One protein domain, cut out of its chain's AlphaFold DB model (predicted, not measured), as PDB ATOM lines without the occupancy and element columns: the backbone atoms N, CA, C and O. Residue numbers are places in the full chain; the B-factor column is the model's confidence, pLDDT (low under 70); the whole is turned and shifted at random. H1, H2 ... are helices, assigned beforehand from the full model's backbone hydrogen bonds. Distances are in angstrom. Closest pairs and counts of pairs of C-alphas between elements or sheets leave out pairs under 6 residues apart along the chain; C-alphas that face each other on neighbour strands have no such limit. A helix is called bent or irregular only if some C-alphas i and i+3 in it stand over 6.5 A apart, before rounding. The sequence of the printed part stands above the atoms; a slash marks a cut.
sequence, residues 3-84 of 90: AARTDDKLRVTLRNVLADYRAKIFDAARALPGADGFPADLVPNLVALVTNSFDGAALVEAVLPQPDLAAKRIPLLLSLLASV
ATOM      1  N   ALA A   3     153.101 150.300 135.852       81.75
ATOM      2  CA  ALA A   3     153.465 151.721 135.749       81.75
ATOM      3  C   ALA A   3     154.026 152.123 134.369       81.75
ATOM      4  O   ALA A   3     153.796 153.226 133.890       81.75
ATOM      5  N   ALA A   4     154.700 151.201 133.677       85.94
ATOM      6  CA  ALA A   4     155.239 151.444 132.339       85.94
ATOM      7  C   ALA A   4     154.152 151.567 131.256       85.94
ATOM      8  O   ALA A   4     154.461 151.884 130.112       85.94
ATOM      9  N   ARG A   5     152.884 151.278 131.582       87.19
ATOM     10  CA  ARG A   5     151.751 151.499 130.672       87.19
ATOM     11  C   ARG A   5     151.295 152.956 130.658       87.19
ATOM     12  O   ARG A   5     150.669 153.364 129.688       87.19
ATOM     13  N   THR A   6     151.591 153.708 131.714       92.69
ATOM     14  CA  THR A   6     151.133 155.092 131.901       92.69
ATOM     15  C   THR A   6     152.279 156.101 131.969       92.69
ATOM     16  O   THR A   6     152.034 157.289 131.807       92.69
ATOM     17  N   ASP A   7     153.521 155.654 132.181       95.31
ATOM     18  CA  ASP A   7     154.730 156.485 132.134       95.31
ATOM     19  C   ASP A   7     155.534 156.201 130.854       95.31
ATOM     20  O   ASP A   7     156.135 155.133 130.692       95.31
ATOM     21  N   ASP A   8     155.563 157.175 129.941       93.06
ATOM     22  CA  ASP A   8     156.235 157.057 128.645       93.06
ATOM     23  C   ASP A   8     157.757 156.940 128.739       93.06
ATOM     24  O   ASP A   8     158.367 156.184 127.974       93.06
ATOM     25  N   LYS A   9     158.387 157.643 129.684       93.00
ATOM     26  CA  LYS A   9     159.840 157.575 129.874       93.00
ATOM     27  C   LYS A   9     160.224 156.192 130.388       93.00
ATOM     28  O   LYS A   9     161.150 155.572 129.864       93.00
ATOM     29  N   LEU A  10     159.476 155.676 131.360       91.31
ATOM     30  CA  LEU A  10     159.659 154.327 131.883       91.31
ATOM     31  C   LEU A  10     159.413 153.267 130.801       91.31
ATOM     32  O   LEU A  10     160.184 152.314 130.689       91.31
ATOM     33  N   ARG A  11     158.383 153.447 129.968       92.25
ATOM     34  CA  ARG A  11     158.069 152.558 128.841       92.25
ATOM     35  C   ARG A  11     159.209 152.472 127.835       92.25
ATOM     36  O   ARG A  11     159.551 151.375 127.399       92.25
ATOM     37  N   VAL A  12     159.792 153.610 127.453       94.38
ATOM     38  CA  VAL A  12     160.928 153.662 126.518       94.38
ATOM     39  C   VAL A  12     162.142 152.949 127.108       94.38
ATOM     40  O   VAL A  12     162.688 152.065 126.451       94.38
ATOM     41  N   THR A  13     162.517 153.267 128.348       93.19
ATOM     42  CA  THR A  13     163.665 152.639 129.015       93.19
ATOM     43  C   THR A  13     163.496 151.126 129.124       93.19
ATOM     44  O   THR A  13     164.385 150.375 128.725       93.19
ATOM     45  N   LEU A  14     162.340 150.659 129.608       92.06
ATOM     46  CA  LEU A  14     162.087 149.226 129.757       92.06
ATOM     47  C   LEU A  14     162.039 148.503 128.416       92.06
ATOM     48  O   LEU A  14     162.536 147.389 128.330       92.06
ATOM     49  N   ARG A  15     161.489 149.116 127.365       91.81
ATOM     50  CA  ARG A  15     161.491 148.516 126.026       91.81
ATOM     51  C   ARG A  15     162.909 148.229 125.537       91.81
ATOM     52  O   ARG A  15     163.131 147.140 125.024       91.81
ATOM     53  N   ASN A  16     163.842 149.161 125.715       91.06
ATOM     54  CA  ASN A  16     165.224 148.968 125.272       91.06
ATOM     55  C   ASN A  16     165.902 147.844 126.067       91.06
ATOM     56  O   ASN A  16     166.431 146.905 125.483       91.06
ATOM     57  N   VAL A  17     165.798 147.882 127.398       92.12
ATOM     58  CA  VAL A  17     166.411 146.861 128.264       92.12
ATOM     59  C   VAL A  17     165.805 145.475 128.024       92.12
ATOM     60  O   VAL A  17     166.528 144.483 127.971       92.12
ATOM     61  N   LEU A  18     164.483 145.386 127.852       90.31
ATOM     62  CA  LEU A  18     163.800 144.115 127.603       90.31
ATOM     63  C   LEU A  18     164.069 143.572 126.196       90.31
ATOM     64  O   LEU A  18     164.064 142.355 126.021       90.31
ATOM     65  N   ALA A  19     164.329 144.432 125.206       90.25
ATOM     66  CA  ALA A  19     164.770 143.993 123.885       90.25
ATOM     67  C   ALA A  19     166.139 143.299 123.969       90.25
ATOM     68  O   ALA A  19     166.275 142.172 123.490       90.25
ATOM     69  N   ASP A  20     167.102 143.911 124.661       89.25
ATOM     70  CA  ASP A  20     168.435 143.331 124.872       89.25
ATOM     71  C   ASP A  20     168.376 142.042 125.702       89.25
ATOM     72  O   ASP A  20     169.040 141.052 125.389       89.25
ATOM     73  N   TYR A  21     167.560 142.034 126.758       87.75
ATOM     74  CA  TYR A  21     167.321 140.846 127.576       87.75
ATOM     75  C   TYR A  21     166.757 139.692 126.739       87.75
ATOM     76  O   TYR A  21     167.281 138.578 126.786       87.75
ATOM     77  N   ARG A  22     165.736 139.966 125.917       88.12
ATOM     78  CA  ARG A  22     165.127 138.965 125.038       88.12
ATOM     79  C   ARG A  22     166.128 138.435 124.016       88.12
ATOM     80  O   ARG A  22     166.189 137.225 123.839       88.12
ATOM     81  N   ALA A  23     166.933 139.290 123.387       89.25
ATOM     82  CA  ALA A  23     167.965 138.845 122.446       89.25
ATOM     83  C   ALA A  23     168.928 137.835 123.098       89.25
ATOM     84  O   ALA A  23     169.138 136.748 122.565       89.25
ATOM     85  N   LYS A  24     169.403 138.130 124.314       88.38
ATOM     86  CA  LYS A  24     170.303 137.237 125.062       88.38
ATOM     87  C   LYS A  24     169.665 135.899 125.430       88.38
ATOM     88  O   LYS A  24     170.334 134.873 125.349       88.38
ATOM     89  N   ILE A  25     168.387 135.886 125.818       87.00
ATOM     90  CA  ILE A  25     167.662 134.630 126.079       87.00
ATOM     91  C   ILE A  25     167.585 133.781 124.811       87.00
ATOM     92  O   ILE A  25     167.786 132.573 124.864       87.00
ATOM     93  N   PHE A  26     167.290 134.406 123.674       86.44
ATOM     94  CA  PHE A  26     167.195 133.710 122.397       86.44
ATOM     95  C   PHE A  26     168.531 133.110 121.964       86.44
ATOM     96  O   PHE A  26     168.565 131.964 121.521       86.44
ATOM     97  N   ASP A  27     169.624 133.852 122.126       87.56
ATOM     98  CA  ASP A  27     170.964 133.351 121.821       87.56
ATOM     99  C   ASP A  27     171.347 132.186 122.741       87.56
ATOM    100  O   ASP A  27     171.841 131.163 122.268       87.56
ATOM    101  N   ALA A  28     171.032 132.285 124.036       84.94
ATOM    102  CA  ALA A  28     171.240 131.193 124.981       84.94
ATOM    103  C   ALA A  28     170.401 129.955 124.628       84.94
ATOM    104  O   ALA A  28     170.908 128.839 124.673       84.94
ATOM    105  N   ALA A  29     169.137 130.140 124.237       84.44
ATOM    106  CA  ALA A  29     168.254 129.041 123.870       84.44
ATOM    107  C   ALA A  29     168.722 128.298 122.612       84.44
ATOM    108  O   ALA A  29     168.615 127.078 122.554       84.44
ATOM    109  N   ARG A  30     169.284 129.012 121.629       81.31
ATOM    110  CA  ARG A  30     169.898 128.394 120.440       81.31
ATOM    111  C   ARG A  30     171.152 127.590 120.764       81.31
ATOM    112  O   ARG A  30     171.483 126.676 120.023       81.31
ATOM    113  N   ALA A  31     171.845 127.921 121.850       82.38
ATOM    114  CA  ALA A  31     173.028 127.196 122.300       82.38
ATOM    115  C   ALA A  31     172.694 125.956 123.155       82.38
ATOM    116  O   ALA A  31     173.611 125.258 123.593       82.38
ATOM    117  N   LEU A  32     171.412 125.683 123.432       77.00
ATOM    118  CA  LEU A  32     171.015 124.527 124.232       77.00
ATOM    119  C   LEU A  32     171.165 123.218 123.438       77.00
ATOM    120  O   LEU A  32     170.769 123.155 122.272       77.00
ATOM    121  N   PRO A  33     171.652 122.137 124.075       70.12
ATOM    122  CA  PRO A  33     171.612 120.806 123.481       70.12
ATOM    123  C   PRO A  33     170.181 120.436 123.065       70.12
ATOM    124  O   PRO A  33     169.255 120.545 123.865       70.12
ATOM    125  N   GLY A  34     170.004 120.004 121.815       72.88
ATOM    126  CA  GLY A  34     168.691 119.650 121.262       72.88
ATOM    127  C   GLY A  34     167.910 120.812 120.637       72.88
ATOM    128  O   GLY A  34     166.824 120.575 120.113       72.88
ATOM    129  N   ALA A  35     168.449 122.039 120.620       75.75
ATOM    130  CA  ALA A  35     167.824 123.170 119.926       75.75
ATOM    131  C   ALA A  35     167.635 122.910 118.417       75.75
ATOM    132  O   ALA A  35     166.607 123.289 117.860       75.75
ATOM    133  N   ASP A  36     168.569 122.187 117.789       74.56
ATOM    134  CA  ASP A  36     168.503 121.781 116.375       74.56
ATOM    135  C   ASP A  36     167.377 120.771 116.082       74.56
ATOM    136  O   ASP A  36     167.020 120.554 114.927       74.56
ATOM    137  N   GLY A  37     166.801 120.150 117.119       76.69
ATOM    138  CA  GLY A  37     165.682 119.213 116.995       76.69
ATOM    139  C   GLY A  37     164.325 119.890 116.783       76.69
ATOM    140  O   GLY A  37     163.336 119.204 116.532       76.69
ATOM    141  N   PHE A  38     164.259 121.220 116.889       75.88
ATOM    142  CA  PHE A  38     163.039 121.992 116.683       75.88
ATOM    143  C   PHE A  38     163.043 122.704 115.325       75.88
ATOM    144  O   PHE A  38     164.080 123.221 114.906       75.88
ATOM    145  N   PRO A  39     161.877 122.837 114.658       83.56
ATOM    146  CA  PRO A  39     161.755 123.682 113.477       83.56
ATOM    147  C   PRO A  39     162.219 125.110 113.782       83.56
ATOM    148  O   PRO A  39     161.744 125.741 114.733       83.56
ATOM    149  N   ALA A  40     163.168 125.618 112.993       81.38
ATOM    150  CA  ALA A  40     163.847 126.887 113.262       81.38
ATOM    151  C   ALA A  40     162.888 128.093 113.331       81.38
ATOM    152  O   ALA A  40     163.149 129.060 114.049       81.38
ATOM    153  N   ASP A  41     161.760 128.028 112.621       84.94
ATOM    154  CA  ASP A  41     160.678 129.014 112.635       84.94
ATOM    155  C   ASP A  41     159.844 128.982 113.930       84.94
ATOM    156  O   ASP A  41     159.272 129.998 114.335       84.94
ATOM    157  N   LEU A  42     159.821 127.845 114.634       84.62
ATOM    158  CA  LEU A  42     159.083 127.662 115.885       84.62
ATOM    159  C   LEU A  42     159.927 127.900 117.140       84.62
ATOM    160  O   LEU A  42     159.359 128.253 118.178       84.62
ATOM    161  N   VAL A  43     161.258 127.787 117.061       82.69
ATOM    162  CA  VAL A  43     162.175 128.041 118.193       82.69
ATOM    163  C   VAL A  43     161.886 129.386 118.883       82.69
ATOM    164  O   VAL A  43     161.731 129.397 120.107       82.69
ATOM    165  N   PRO A  44     161.703 130.514 118.164       86.19
ATOM    166  CA  PRO A  44     161.302 131.777 118.779       86.19
ATOM    167  C   PRO A  44     160.051 131.729 119.654       86.19
ATOM    168  O   PRO A  44     159.990 132.384 120.697       86.19
ATOM    169  N   ASN A  45     159.048 130.977 119.210       87.62
ATOM    170  CA  ASN A  45     157.765 130.864 119.887       87.62
ATOM    171  C   ASN A  45     157.888 129.985 121.134       87.62
ATOM    172  O   ASN A  45     157.355 130.344 122.182       87.62
ATOM    173  N   LEU A  46     158.649 128.890 121.048       83.69
ATOM    174  CA  LEU A  46     158.943 128.023 122.188       83.69
ATOM    175  C   LEU A  46     159.685 128.783 123.292       83.69
ATOM    176  O   LEU A  46     159.274 128.749 124.451       83.69
ATOM    177  N   VAL A  47     160.746 129.508 122.930       87.19
ATOM    178  CA  VAL A  47     161.532 130.306 123.880       87.19
ATOM    179  C   VAL A  47     160.649 131.346 124.561       87.19
ATOM    180  O   VAL A  47     160.647 131.444 125.785       87.19
ATOM    181  N   ALA A  48     159.835 132.070 123.786       88.69
ATOM    182  CA  ALA A  48     158.896 133.037 124.340       88.69
ATOM    183  C   ALA A  48     157.873 132.387 125.285       88.69
ATOM    184  O   ALA A  48     157.574 132.959 126.329       88.69
ATOM    185  N   LEU A  49     157.351 131.202 124.954       86.12
ATOM    186  CA  LEU A  49     156.398 130.484 125.797       86.12
ATOM    187  C   LEU A  49     157.018 130.126 127.153       86.12
ATOM    188  O   LEU A  49     156.437 130.449 128.187       86.12
ATOM    189  N   VAL A  50     158.215 129.530 127.147       85.31
ATOM    190  CA  VAL A  50     158.933 129.160 128.374       85.31
ATOM    191  C   VAL A  50     159.232 130.404 129.209       85.31
ATOM    192  O   VAL A  50     158.842 130.460 130.373       85.31
ATOM    193  N   THR A  51     159.854 131.433 128.630       86.38
ATOM    194  CA  THR A  51     160.195 132.657 129.371       86.38
ATOM    195  C   THR A  51     158.955 133.331 129.952       86.38
ATOM    196  O   THR A  51     158.942 133.653 131.136       86.38
ATOM    197  N   ASN A  52     157.869 133.456 129.180       85.88
ATOM    198  CA  ASN A  52     156.630 134.069 129.661       85.88
ATOM    199  C   ASN A  52     156.000 133.289 130.824       85.88
ATOM    200  O   ASN A  52     155.454 133.903 131.740       85.88
ATOM    201  N   SER A  53     156.062 131.952 130.812       83.38
ATOM    202  CA  SER A  53     155.568 131.135 131.926       83.38
ATOM    203  C   SER A  53     156.367 131.370 133.210       83.38
ATOM    204  O   SER A  53     155.768 131.484 134.279       83.38
ATOM    205  N   PHE A  54     157.696 131.480 133.123       85.31
ATOM    206  CA  PHE A  54     158.547 131.750 134.286       85.31
ATOM    207  C   PHE A  54     158.416 133.196 134.782       85.31
ATOM    208  O   PHE A  54     158.235 133.403 135.981       85.31
ATOM    209  N   ASP A  55     158.411 134.181 133.882       84.38
ATOM    210  CA  ASP A  55     158.218 135.597 134.223       84.38
ATOM    211  C   ASP A  55     156.839 135.844 134.843       84.38
ATOM    212  O   ASP A  55     156.705 136.546 135.849       84.38
ATOM    213  N   GLY A  56     155.798 135.232 134.272       84.12
ATOM    214  CA  GLY A  56     154.445 135.278 134.815       84.12
ATOM    215  C   GLY A  56     154.376 134.663 136.210       84.12
ATOM    216  O   GLY A  56     153.744 135.226 137.102       84.12
ATOM    217  N   ALA A  57     155.074 133.550 136.430       85.19
ATOM    218  CA  ALA A  57     155.115 132.919 137.737       85.19
ATOM    219  C   ALA A  57     155.881 133.753 138.776       85.19
ATOM    220  O   ALA A  57     155.408 133.874 139.904       85.19
ATOM    221  N   ALA A  58     156.985 134.399 138.393       85.75
ATOM    222  CA  ALA A  58     157.708 135.335 139.256       85.75
ATOM    223  C   ALA A  58     156.843 136.552 139.636       85.75
ATOM    224  O   ALA A  58     156.861 137.002 140.781       85.75
ATOM    225  N   LEU A  59     156.035 137.062 138.695       85.31
ATOM    226  CA  LEU A  59     155.080 138.137 138.968       85.31
ATOM    227  C   LEU A  59     153.977 137.696 139.943       85.31
ATOM    228  O   LEU A  59     153.628 138.456 140.845       85.31
ATOM    229  N   VAL A  60     153.422 136.492 139.763       86.69
ATOM    230  CA  VAL A  60     152.379 135.944 140.645       86.69
ATOM    231  C   VAL A  60     152.935 135.668 142.037       86.69
ATOM    232  O   VAL A  60     152.291 136.032 143.013       86.69
ATOM    233  N   GLU A  61     154.129 135.088 142.155       87.38
ATOM    234  CA  GLU A  61     154.755 134.765 143.446       87.38
ATOM    235  C   GLU A  61     155.036 135.986 144.316       87.38
ATOM    236  O   GLU A  61     154.964 135.882 145.538       87.38
ATOM    237  N   ALA A  62     155.291 137.147 143.705       86.50
ATOM    238  CA  ALA A  62     155.441 138.399 144.437       86.50
ATOM    239  C   ALA A  62     154.162 138.815 145.196       86.50
ATOM    240  O   ALA A  62     154.236 139.629 146.113       86.50
ATOM    241  N   VAL A  63     152.998 138.277 144.815       90.94
ATOM    242  CA  VAL A  63     151.687 138.585 145.414       90.94
ATOM    243  C   VAL A  63     151.089 137.372 146.135       90.94
ATOM    244  O   VAL A  63     150.501 137.519 147.202       90.94
ATOM    245  N   LEU A  64     151.244 136.175 145.569       92.31
ATOM    246  CA  LEU A  64     150.748 134.904 146.090       92.31
ATOM    247  C   LEU A  64     151.883 133.867 146.076       92.31
ATOM    248  O   LEU A  64     152.040 133.136 145.089       92.31
ATOM    249  N   PRO A  65     152.683 133.794 147.155       91.19
ATOM    250  CA  PRO A  65     153.790 132.850 147.252       91.19
ATOM    251  C   PRO A  65     153.311 131.398 147.153       91.19
ATOM    252  O   PRO A  65     152.399 130.984 147.867       91.19
ATOM    253  N   GLN A  66     153.948 130.611 146.283       90.38
ATOM    254  CA  GLN A  66     153.637 129.193 146.059       90.38
ATOM    255  C   GLN A  66     154.924 128.346 146.117       90.38
ATOM    256  O   GLN A  66     155.369 127.832 145.087       90.38
ATOM    257  N   PRO A  67     155.553 128.209 147.303       89.38
ATOM    258  CA  PRO A  67     156.893 127.629 147.448       89.38
ATOM    259  C   PRO A  67     156.994 126.187 146.932       89.38
ATOM    260  O   PRO A  67     157.978 125.836 146.284       89.38
ATOM    261  N   ASP A  68     155.951 125.375 147.122       92.25
ATOM    262  CA  ASP A  68     155.934 123.984 146.654       92.25
ATOM    263  C   ASP A  68     155.908 123.870 145.122       92.25
ATOM    264  O   ASP A  68     156.478 122.937 144.550       92.25
ATOM    265  N   LEU A  69     155.268 124.828 144.440       87.81
ATOM    266  CA  LEU A  69     155.268 124.897 142.977       87.81
ATOM    267  C   LEU A  69     156.579 125.481 142.451       87.81
ATOM    268  O   LEU A  69     157.117 124.980 141.462       87.81
ATOM    269  N   ALA A  70     157.108 126.509 143.121       88.62
ATOM    270  CA  ALA A  70     158.394 127.117 142.792       88.62
ATOM    271  C   ALA A  70     159.519 126.070 142.816       88.62
ATOM    272  O   ALA A  70     160.279 125.952 141.855       88.62
ATOM    273  N   ALA A  71     159.554 125.239 143.864       90.25
ATOM    274  CA  ALA A  71     160.557 124.190 144.041       90.25
ATOM    275  C   ALA A  71     160.544 123.134 142.920       90.25
ATOM    276  O   ALA A  71     161.579 122.551 142.603       90.25
ATOM    277  N   LYS A  72     159.384 122.887 142.298       91.06
ATOM    278  CA  LYS A  72     159.209 121.841 141.274       91.06
ATOM    279  C   LYS A  72     159.304 122.350 139.834       91.06
ATOM    280  O   LYS A  72     159.380 121.534 138.919       91.06
ATOM    281  N   ARG A  73     159.330 123.669 139.605       87.12
ATOM    282  CA  ARG A  73     159.261 124.265 138.258       87.12
ATOM    283  C   ARG A  73     160.468 123.944 137.374       87.12
ATOM    284  O   ARG A  73     160.286 123.543 136.229       87.12
ATOM    285  N   ILE A  74     161.682 124.088 137.906       86.81
ATOM    286  CA  ILE A  74     162.916 123.749 137.177       86.81
ATOM    287  C   ILE A  74     162.982 122.236 136.895       86.81
ATOM    288  O   ILE A  74     163.157 121.882 135.731       86.81
ATOM    289  N   PRO A  75     162.773 121.334 137.882       88.44
ATOM    290  CA  PRO A  75     162.693 119.897 137.617       88.44
ATOM    291  C   PRO A  75     161.685 119.522 136.525       88.44
ATOM    292  O   PRO A  75     162.027 118.764 135.622       88.44
ATOM    293  N   LEU A  76     160.473 120.090 136.559       85.69
ATOM    294  CA  LEU A  76     159.448 119.844 135.543       85.69
ATOM    295  C   LEU A  76     159.903 120.296 134.149       85.69
ATOM    296  O   LEU A  76     159.740 119.548 133.189       85.69
ATOM    297  N   LEU A  77     160.491 121.492 134.030       83.06
ATOM    298  CA  LEU A  77     161.020 121.981 132.756       83.06
ATOM    299  C   LEU A  77     162.093 121.037 132.203       83.06
ATOM    300  O   LEU A  77     162.055 120.703 131.023       83.06
ATOM    301  N   LEU A  78     163.016 120.574 133.049       83.19
ATOM    302  CA  LEU A  78     164.052 119.625 132.642       83.19
ATOM    303  C   LEU A  78     163.449 118.301 132.158       83.19
ATOM    304  O   LEU A  78     163.882 117.783 131.132       83.19
ATOM    305  N   SER A  79     162.424 117.778 132.839       83.44
ATOM    306  CA  SER A  79     161.712 116.574 132.395       83.44
ATOM    307  C   SER A  79     161.016 116.768 131.047       83.44
ATOM    308  O   SER A  79     161.088 115.885 130.197       83.44
ATOM    309  N   LEU A  80     160.379 117.922 130.827       77.81
ATOM    310  CA  LEU A  80     159.732 118.241 129.554       77.81
ATOM    311  C   LEU A  80     160.758 118.341 128.421       77.81
ATOM    312  O   LEU A  80     160.566 117.711 127.386       77.81
ATOM    313  N   LEU A  81     161.871 119.051 128.634       74.75
ATOM    314  CA  LEU A  81     162.958 119.165 127.655       74.75
ATOM    315  C   LEU A  81     163.596 117.807 127.330       74.75
ATOM    316  O   LEU A  81     163.894 117.542 126.173       74.75
ATOM    317  N   ALA A  82     163.753 116.928 128.323       75.38
ATOM    318  CA  ALA A  82     164.287 115.580 128.123       75.38
ATOM    319  C   ALA A  82     163.319 114.640 127.378       75.38
ATOM    320  O   ALA A  82     163.753 113.636 126.820       75.38
ATOM    321  N   SER A  83     162.015 114.939 127.389       68.75
ATOM    322  CA  SER A  83     160.977 114.135 126.728       68.75
ATOM    323  C   SER A  83     160.719 114.510 125.267       68.75
ATOM    324  O   SER A  83     159.972 113.810 124.586       68.75
ATOM    325  N   VAL A  84     161.318 115.599 124.775       62.84
ATOM    326  CA  VAL A  84     161.224 115.979 123.364       62.84
ATOM    327  C   VAL A  84     162.087 114.999 122.562       62.84
ATOM    328  O   VAL A  84     163.300 114.958 122.782       62.84
TER     329      VAL A  84
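What this domain is: This is residues 3 to 84 of the 90 residues of the protein "Putative HTH-type transcriptional regulator" of Mycobacterium talmoniae (UniProt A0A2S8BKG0). You meet an open, flat zigzag of three helices: long H1 makes one edge, H2 leaves it steeply from near its last turns, and H3 folds back loosely alongside H2 without touching it. The printed part has 82 residues, 59 of them in the named helices H1, H2 and H3, in that order along the chain, with no named strand; the class is all helix, and the whole is loose, with a radius of gyration of the C-alphas of 15.4 A and spans of 43 by 33 by 15 A.

How they stand to each other: Look at H1, residues 8 to 30: its residues 25 to 29 alone touch residues 44 to 47 of H2, residues 43 to 61, closest at the C-alphas of Phe 26 and Val 47, 6.8 A apart. They run opposite ways at a steep tilt of 56 degrees. H3, residues 67 to 83, is near H2, closest C-alphas 8.4 A apart, and apart from H1. Every O i to N i+4 pair is within hydrogen-bond range in H1 and H2, and 10 of 13 in H3.

Where its parts are: Find C-alpha 8 at (156.235, 157.057, 128.645); H1 runs 32.8 A from there. H2 spans 27.2 A. H3 spans 25.1 A to C-alpha 83 at (160.977, 114.135, 126.728), irregular, with C-alphas 71 and 74 7.3 A apart, and a kink of 32 degrees near residue 75.

The domain as a whole: The farthest C-alphas, Lys 9 and Ser 83, are 43.6 A apart. The printed part has no cut; the link H1 to H2 is long, and residues 83 to 84 are under pLDDT 70.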